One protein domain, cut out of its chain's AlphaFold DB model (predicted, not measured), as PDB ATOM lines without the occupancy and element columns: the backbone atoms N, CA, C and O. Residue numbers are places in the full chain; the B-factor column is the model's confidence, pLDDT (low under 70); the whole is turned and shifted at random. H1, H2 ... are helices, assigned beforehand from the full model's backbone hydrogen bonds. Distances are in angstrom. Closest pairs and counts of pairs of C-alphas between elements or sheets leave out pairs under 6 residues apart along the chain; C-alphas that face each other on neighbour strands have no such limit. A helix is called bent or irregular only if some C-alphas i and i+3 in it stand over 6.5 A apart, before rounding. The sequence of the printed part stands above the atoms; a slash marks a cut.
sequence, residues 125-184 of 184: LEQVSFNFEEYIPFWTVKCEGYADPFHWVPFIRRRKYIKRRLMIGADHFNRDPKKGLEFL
ATOM      1  N   LEU A 125      -9.510 -91.257  39.155       55.66
ATOM      2  CA  LEU A 125     -10.514 -90.329  39.636       55.66
ATOM      3  C   LEU A 125     -10.919 -89.501  38.426       55.66
ATOM      4  O   LEU A 125     -10.416 -88.397  38.203       55.66
ATOM      5  N   GLU A 126     -11.807 -90.081  37.616       51.81
ATOM      6  CA  GLU A 126     -12.688 -89.284  36.772       51.81
ATOM      7  C   GLU A 126     -13.170 -88.097  37.606       51.81
ATOM      8  O   GLU A 126     -13.493 -88.242  38.790       51.81
ATOM      9  N   GLN A 127     -13.146 -86.904  37.020       52.03
ATOM     10  CA  GLN A 127     -13.804 -85.758  37.619       52.03
ATOM     11  C   GLN A 127     -15.256 -86.161  37.874       52.03
ATOM     12  O   GLN A 127     -16.063 -86.161  36.948       52.03
ATOM     13  N   VAL A 128     -15.589 -86.529  39.113       50.12
ATOM     14  CA  VAL A 128     -16.980 -86.665  39.525       50.12
ATOM     15  C   VAL A 128     -17.535 -85.252  39.449       50.12
ATOM     16  O   VAL A 128     -17.341 -84.430  40.346       50.12
ATOM     17  N   SER A 129     -18.134 -84.943  38.303       51.06
ATOM     18  CA  SER A 129     -19.025 -83.812  38.160       51.06
ATOM     19  C   SER A 129     -20.154 -84.076  39.144       51.06
ATOM     20  O   SER A 129     -20.858 -85.081  39.077       51.06
ATOM     21  N   PHE A 130     -20.245 -83.234  40.169       57.62
ATOM     22  CA  PHE A 130     -21.341 -83.334  41.115       57.62
ATOM     23  C   PHE A 130     -22.620 -82.971  40.358       57.62
ATOM     24  O   PHE A 130     -22.837 -81.800  40.053       57.62
ATOM     25  N   ASN A 131     -23.453 -83.964  40.040       55.44
ATOM     26  CA  ASN A 131     -24.823 -83.713  39.608       55.44
ATOM     27  C   ASN A 131     -25.583 -83.132  40.804       55.44
ATOM     28  O   ASN A 131     -25.951 -83.842  41.738       55.44
ATOM     29  N   PHE A 132     -25.780 -81.816  40.795       56.56
ATOM     30  CA  PHE A 132     -26.607 -81.084  41.758       56.56
ATOM     31  C   PHE A 132     -28.108 -81.216  41.432       56.56
ATOM     32  O   PHE A 132     -28.863 -80.272  41.639       56.56
ATOM     33  N   GLU A 133     -28.548 -82.354  40.886       57.78
ATOM     34  CA  GLU A 133     -29.945 -82.540  40.461       57.78
ATOM     35  C   GLU A 133     -30.922 -82.519  41.650       57.78
ATOM     36  O   GLU A 133     -32.092 -82.191  41.471       57.78
ATOM     37  N   GLU A 134     -30.437 -82.753  42.876       66.75
ATOM     38  CA  GLU A 134     -31.228 -82.641  44.101       66.75
ATOM     39  C   GLU A 134     -30.456 -81.898  45.207       66.75
ATOM     40  O   GLU A 134     -29.292 -82.198  45.511       66.75
ATOM     41  N   TYR A 135     -31.094 -80.895  45.823       76.00
ATOM     42  CA  TYR A 135     -30.523 -80.186  46.970       76.00
ATOM     43  C   TYR A 135     -30.531 -81.103  48.196       76.00
ATOM     44  O   TYR A 135     -31.564 -81.323  48.823       76.00
ATOM     45  N   ILE A 136     -29.352 -81.605  48.565       80.50
ATOM     46  CA  ILE A 136     -29.159 -82.378  49.794       80.50
ATOM     47  C   ILE A 136     -28.424 -81.495  50.810       80.50
ATOM     48  O   ILE A 136     -27.265 -81.129  50.557       80.50
ATOM     49  N   PRO A 137     -29.043 -81.161  51.959       87.00
ATOM     50  CA  PRO A 137     -28.395 -80.365  52.990       87.00
ATOM     51  C   PRO A 137     -27.098 -81.020  53.472       87.00
ATOM     52  O   PRO A 137     -27.066 -82.188  53.847       87.00
ATOM     53  N   PHE A 138     -25.997 -80.273  53.499       86.88
ATOM     54  CA  PHE A 138     -24.676 -80.859  53.754       86.88
ATOM     55  C   PHE A 138     -24.513 -81.468  55.155       86.88
ATOM     56  O   PHE A 138     -23.614 -82.281  55.367       86.88
ATOM     57  N   TRP A 139     -25.351 -81.066  56.113       86.81
ATOM     58  CA  TRP A 139     -25.350 -81.581  57.482       86.81
ATOM     59  C   TRP A 139     -26.079 -82.925  57.629       86.81
ATOM     60  O   TRP A 139     -25.945 -83.559  58.672       86.81
ATOM     61  N   THR A 140     -26.827 -83.379  56.617       88.38
ATOM     62  CA  THR A 140     -27.508 -84.687  56.643       88.38
ATOM     63  C   THR A 140     -26.719 -85.786  55.931       88.38
ATOM     64  O   THR A 140     -26.964 -86.968  56.171       88.38
ATOM     65  N   VAL A 141     -25.746 -85.421  55.089       87.75
ATOM     66  CA  VAL A 141     -24.948 -86.372  54.303       87.75
ATOM     67  C   VAL A 141     -23.975 -87.137  55.201       87.75
ATOM     68  O   VAL A 141     -23.173 -86.538  55.921       87.75
ATOM     69  N   LYS A 142     -23.990 -88.468  55.102       89.25
ATOM     70  CA  LYS A 142     -23.016 -89.369  55.732       89.25
ATOM     71  C   LYS A 142     -22.219 -90.111  54.664       89.25
ATOM     72  O   LYS A 142     -22.690 -90.273  53.543       89.25
ATOM     73  N   CYS A 143     -21.013 -90.542  55.016       90.00
ATOM     74  CA  CYS A 143     -20.229 -91.422  54.160       90.00
ATOM     75  C   CYS A 143     -20.855 -92.822  54.154       90.00
ATOM     76  O   CYS A 143     -21.172 -93.345  55.223       90.00
ATOM     77  N   GLU A 144     -21.006 -93.425  52.976       87.25
ATOM     78  CA  GLU A 144     -21.565 -94.778  52.815       87.25
ATOM     79  C   GLU A 144     -20.641 -95.857  53.399       87.25
ATOM     80  O   GLU A 144     -21.104 -96.869  53.919       87.25
ATOM     81  N   GLY A 145     -19.328 -95.608  53.403       90.12
ATOM     82  CA  GLY A 145     -18.355 -96.454  54.083       90.12
ATOM     83  C   GLY A 145     -16.944 -95.876  54.038       90.12
ATOM     84  O   GLY A 145     -16.533 -95.300  53.037       90.12
ATOM     85  N   TYR A 146     -16.188 -96.035  55.126       87.62
ATOM     86  CA  TYR A 146     -14.790 -95.580  55.221       87.62
ATOM     87  C   TYR A 146     -13.763 -96.651  54.827       87.62
ATOM     88  O   TYR A 146     -12.580 -96.349  54.706       87.62
ATOM     89  N   ALA A 147     -14.204 -97.892  54.605       89.38
ATOM     90  CA  ALA A 147     -13.328 -98.988  54.197       89.38
ATOM     91  C   ALA A 147     -12.941 -98.922  52.708       89.38
ATOM     92  O   ALA A 147     -11.859 -99.369  52.340       89.38
ATOM     93  N   ASP A 148     -13.810 -98.357  51.863       88.19
ATOM     94  CA  ASP A 148     -13.628 -98.315  50.412       88.19
ATOM     95  C   ASP A 148     -13.297 -96.886  49.930       88.19
ATOM     96  O   ASP A 148     -14.134 -95.986  50.084       88.19
ATOM     97  N   PRO A 149     -12.110 -96.656  49.331       86.88
ATOM     98  CA  PRO A 149     -11.738 -95.382  48.717       86.88
ATOM     99  C   PRO A 149     -12.759 -94.817  47.730       86.88
ATOM    100  O   PRO A 149     -12.885 -93.594  47.652       86.88
ATOM    101  N   PHE A 150     -13.515 -95.659  47.019       87.12
ATOM    102  CA  PHE A 150     -14.542 -95.199  46.080       87.12
ATOM    103  C   PHE A 150     -15.701 -94.468  46.768       87.12
ATOM    104  O   PHE A 150     -16.310 -93.595  46.155       87.12
ATOM    105  N   HIS A 151     -15.953 -94.737  48.052       88.88
ATOM    106  CA  HIS A 151     -16.990 -94.050  48.825       88.88
ATOM    107  C   HIS A 151     -16.435 -92.848  49.597       88.88
ATOM    108  O   HIS A 151     -16.958 -91.733  49.487       88.88
ATOM    109  N   TRP A 152     -15.360 -93.028  50.375       90.50
ATOM    110  CA  TRP A 152     -14.911 -91.963  51.277       90.50
ATOM    111  C   TRP A 152     -14.129 -90.852  50.576       90.50
ATOM    112  O   TRP A 152     -14.236 -89.701  51.004       90.50
ATOM    113  N   VAL A 153     -13.395 -91.133  49.490       89.94
ATOM    114  CA  VAL A 153     -12.616 -90.100  48.781       89.94
ATOM    115  C   VAL A 153     -13.531 -89.036  48.155       89.94
ATOM    116  O   VAL A 153     -13.306 -87.847  48.412       89.94
ATOM    117  N   PRO A 154     -14.582 -89.382  47.381       89.62
ATOM    118  CA  PRO A 154     -15.531 -88.386  46.880       89.62
ATOM    119  C   PRO A 154     -16.257 -87.645  48.008       89.62
ATOM    120  O   PRO A 154     -16.439 -86.426  47.926       89.62
ATOM    121  N   PHE A 155     -16.610 -88.346  49.092       91.12
ATOM    122  CA  PHE A 155     -17.259 -87.748  50.259       91.12
ATOM    123  C   PHE A 155     -16.394 -86.657  50.910       91.12
ATOM    124  O   PHE A 155     -16.865 -85.528  51.081       91.12
ATOM    125  N   ILE A 156     -15.120 -86.932  51.222       93.19
ATOM    126  CA  ILE A 156     -14.239 -85.925  51.840       93.19
ATOM    127  C   ILE A 156     -13.956 -84.749  50.896       93.19
ATOM    128  O   ILE A 156     -13.880 -83.606  51.350       93.19
ATOM    129  N   ARG A 157     -13.877 -84.987  49.577       91.56
ATOM    130  CA  ARG A 157     -13.715 -83.922  48.573       91.56
ATOM    131  C   ARG A 157     -14.928 -83.001  48.547       91.56
ATOM    132  O   ARG A 157     -14.763 -81.781  48.590       91.56
ATOM    133  N   ARG A 158     -16.139 -83.572  48.550       90.56
ATOM    134  CA  ARG A 158     -17.393 -82.814  48.659       90.56
ATOM    135  C   ARG A 158     -17.420 -81.989  49.942       90.56
ATOM    136  O   ARG A 158     -17.728 -80.799  49.902       90.56
ATOM    137  N   ARG A 159     -17.051 -82.592  51.074       93.81
ATOM    138  CA  ARG A 159     -17.005 -81.913  52.376       93.81
ATOM    139  C   ARG A 159     -16.003 -80.755  52.391       93.81
ATOM    140  O   ARG A 159     -16.377 -79.659  52.803       93.81
ATOM    141  N   LYS A 160     -14.786 -80.936  51.855       94.88
ATOM    142  CA  LYS A 160     -13.790 -79.852  51.724       94.88
ATOM    143  C   LYS A 160     -14.285 -78.726  50.815       94.88
ATOM    144  O   LYS A 160     -14.096 -77.558  51.149       94.88
ATOM    145  N   TYR A 161     -14.931 -79.056  49.695       93.12
ATOM    146  CA  TYR A 161     -15.527 -78.061  48.799       93.12
ATOM    147  C   TYR A 161     -16.595 -77.222  49.512       93.12
ATOM    148  O   TYR A 161     -16.539 -75.992  49.479       93.12
ATOM    149  N   ILE A 162     -17.522 -77.877  50.216       93.19
ATOM    150  CA  ILE A 162     -18.575 -77.205  50.985       93.19
ATOM    151  C   ILE A 162     -17.962 -76.335  52.083       93.19
ATOM    152  O   ILE A 162     -18.301 -75.159  52.169       93.19
ATOM    153  N   LYS A 163     -17.012 -76.866  52.867       95.56
ATOM    154  CA  LYS A 163     -16.291 -76.102  53.896       95.56
ATOM    155  C   LYS A 163     -15.678 -74.832  53.310       95.56
ATOM    156  O   LYS A 163     -15.892 -73.751  53.846       95.56
ATOM    157  N   ARG A 164     -14.975 -74.938  52.175       94.94
ATOM    158  CA  ARG A 164     -14.374 -73.781  51.496       94.94
ATOM    159  C   ARG A 164     -15.431 -72.750  51.093       94.94
ATOM    160  O   ARG A 164     -15.212 -71.565  51.331       94.94
ATOM    161  N   ARG A 165     -16.568 -73.167  50.521       94.00
ATOM    162  CA  ARG A 165     -17.669 -72.239  50.196       94.00
ATOM    163  C   ARG A 165     -18.220 -71.557  51.445       94.00
ATOM    164  O   ARG A 165     -18.342 -70.340  51.448       94.00
ATOM    165  N   LEU A 166     -18.487 -72.307  52.511       94.31
ATOM    166  CA  LEU A 166     -18.989 -71.746  53.767       94.31
ATOM    167  C   LEU A 166     -18.010 -70.735  54.373       94.31
ATOM    168  O   LEU A 166     -18.430 -69.665  54.794       94.31
ATOM    169  N   MET A 167     -16.708 -71.033  54.362       94.75
ATOM    170  CA  MET A 167     -15.677 -70.112  54.850       94.75
ATOM    171  C   MET A 167     -15.619 -68.814  54.033       94.75
ATOM    172  O   MET A 167     -15.545 -67.737  54.617       94.75
ATOM    173  N   ILE A 168     -15.683 -68.897  52.698       95.12
ATOM    174  CA  ILE A 168     -15.707 -67.709  51.823       95.12
ATOM    175  C   ILE A 168     -16.994 -66.905  52.043       95.12
ATOM    176  O   ILE A 168     -16.938 -65.688  52.203       95.12
ATOM    177  N   GLY A 169     -18.143 -67.580  52.112       96.25
ATOM    178  CA  GLY A 169     -19.427 -66.947  52.406       96.25
ATOM    179  C   GLY A 169     -19.430 -66.249  53.764       96.25
ATOM    180  O   GLY A 169     -19.915 -65.127  53.868       96.25
ATOM    181  N   ALA A 170     -18.821 -66.856  54.786       95.56
ATOM    182  CA  ALA A 170     -18.660 -66.251  56.104       95.56
ATOM    183  C   ALA A 170     -17.734 -65.023  56.075       95.56
ATOM    184  O   ALA A 170     -18.059 -64.012  56.690       95.56
ATOM    185  N   ASP A 171     -16.618 -65.059  55.339       95.88
ATOM    186  CA  ASP A 171     -15.751 -63.883  55.155       95.88
ATOM    187  C   ASP A 171     -16.482 -62.745  54.422       95.88
ATOM    188  O   ASP A 171     -16.394 -61.589  54.836       95.88
ATOM    189  N   HIS A 172     -17.273 -63.057  53.391       97.12
ATOM    190  CA  HIS A 172     -18.149 -62.078  52.749       97.12
ATOM    191  C   HIS A 172     -19.192 -61.522  53.718       97.12
ATOM    192  O   HIS A 172     -19.320 -60.305  53.810       97.12
ATOM    193  N   PHE A 173     -19.866 -62.380  54.485       97.62
ATOM    194  CA  PHE A 173     -20.872 -61.984  55.471       97.62
ATOM    195  C   PHE A 173     -20.296 -61.065  56.556       97.62
ATOM    196  O   PHE A 173     -20.907 -60.054  56.895       97.62
ATOM    197  N   ASN A 174     -19.097 -61.377  57.055       96.75
ATOM    198  CA  ASN A 174     -18.403 -60.580  58.070       96.75
ATOM    199  C   ASN A 174     -18.053 -59.165  57.581       96.75
ATOM    200  O   ASN A 174     -17.857 -58.270  58.401       96.75
ATOM    201  N   ARG A 175     -17.960 -58.955  56.260       96.56
ATOM    202  CA  ARG A 175     -17.714 -57.642  55.641       96.56
ATOM    203  C   ARG A 175     -19.014 -56.946  55.230       96.56
ATOM    204  O   ARG A 175     -19.138 -55.739  55.402       96.56
ATOM    205  N   ASP A 176     -19.946 -57.701  54.656       96.94
ATOM    206  CA  ASP A 176     -21.251 -57.258  54.167       96.94
ATOM    207  C   ASP A 176     -22.251 -58.434  54.237       96.94
ATOM    208  O   ASP A 176     -22.179 -59.361  53.415       96.94
ATOM    209  N   PRO A 177     -23.217 -58.400  55.175       96.62
ATOM    210  CA  PRO A 177     -24.182 -59.481  55.349       96.62
ATOM    211  C   PRO A 177     -24.971 -59.832  54.083       96.62
ATOM    212  O   PRO A 177     -25.269 -61.005  53.855       96.62
ATOM    213  N   LYS A 178     -25.287 -58.846  53.230       95.50
ATOM    214  CA  LYS A 178     -26.071 -59.075  52.010       95.50
ATOM    215  C   LYS A 178     -25.263 -59.864  50.983       95.50
ATOM    216  O   LYS A 178     -25.774 -60.830  50.428       95.50
ATOM    217  N   LYS A 179     -23.994 -59.496  50.784       93.81
ATOM    218  CA  LYS A 179     -23.086 -60.210  49.867       93.81
ATOM    219  C   LYS A 179     -22.760 -61.617  50.353       93.81
ATOM    220  O   LYS A 179     -22.621 -62.525  49.543       93.81
ATOM    221  N   GLY A 180     -22.644 -61.800  51.670       92.88
ATOM    222  CA  GLY A 180     -22.457 -63.124  52.263       92.88
ATOM    223  C   GLY A 180     -23.620 -64.068  51.967       92.88
ATOM    224  O   GLY A 180     -23.391 -65.200  51.550       92.88
ATOM    225  N   LEU A 181     -24.859 -63.590  52.129       93.06
ATOM    226  CA  LEU A 181     -26.062 -64.371  51.818       93.06
ATOM    227  C   LEU A 181     -26.250 -64.605  50.313       93.06
ATOM    228  O   LEU A 181     -26.702 -65.672  49.932       93.06
ATOM    229  N   GLU A 182     -25.889 -63.641  49.462       93.44
ATOM    230  CA  GLU A 182     -25.956 -63.783  47.998       93.44
ATOM    231  C   GLU A 182     -24.964 -64.827  47.453       93.44
ATOM    232  O   GLU A 182     -25.223 -65.465  46.436       93.44
ATOM    233  N   PHE A 183     -23.825 -65.015  48.123       92.25
ATOM    234  CA  PHE A 183     -22.799 -65.979  47.718       92.25
ATOM    235  C   PHE A 183     -23.163 -67.450  48.015       92.25
ATOM    236  O   PHE A 183     -22.654 -68.368  47.351       92.25
ATOM    237  N   LEU A 184     -23.951 -67.688  49.066       86.31
ATOM    238  CA  LEU A 184     -24.237 -69.027  49.596       86.31
ATOM    239  C   LEU A 184     -25.368 -69.710  48.825       86.31
ATOM    240  O   LEU A 184     -25.079 -70.812  48.287       86.31
TER     241      LEU A 184
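This is residues 125 to 184 of the 184 residues of the protein "Sec7_N domain-containing protein" of Kingdonia uniflora (UniProt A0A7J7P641). One long straight helix, H1, makes the long axis, and a short helix, H2, folds back on its far end as a lopsided helical hairpin. Before H1, residues 125 to 148 make a wide loop without a named element; residues 131 to 137 stick out from the rest, and the stretch then runs back to where H1 begins. The printed part has 60 residues with two named helices, H1 then H2, and no named strand; the class is all helix. The whole is loose, with a radius of gyration of the C-alphas of 14.1 A, and elongated, spanning 42 by 23 by 22 A.

The printed part begins at Leu 125, C-alpha (-10.514, -90.329, 39.636). H1, residues 149 to 175, starts at C-alpha (-11.738, -95.382, 48.717) and is 38.8 A long. H1 is neither bent nor irregular, but only just: C-alphas 151 and 154 are 6.2 A apart. H2, residues 177 to 183, is 10.1 A long and ends at C-alpha (-22.799, -65.979, 47.718).

H1 and H2 form a helical hairpin over a tight link of 1 residue. H2 touches H1 at residues 169 to 174 alone; the closest C-alphas, of Phe 173 and Gly 180, are 3.8 A apart. The two run opposite ways at a shallow tilt of 32 degrees, only just short of steep. Every O i to N i+4 pair in H2 is within hydrogen-bond range, and 22 of 23 in H1.

The two C-alphas farthest apart, of Ala 147 and Asp 176, are 42.5 A apart. The printed part has no cut, and residue 184 is the chain's last. Residues 131 to 137 stand free. Mean pLDDT of the printed part is 85.5; residues 125 to 134 are under 70.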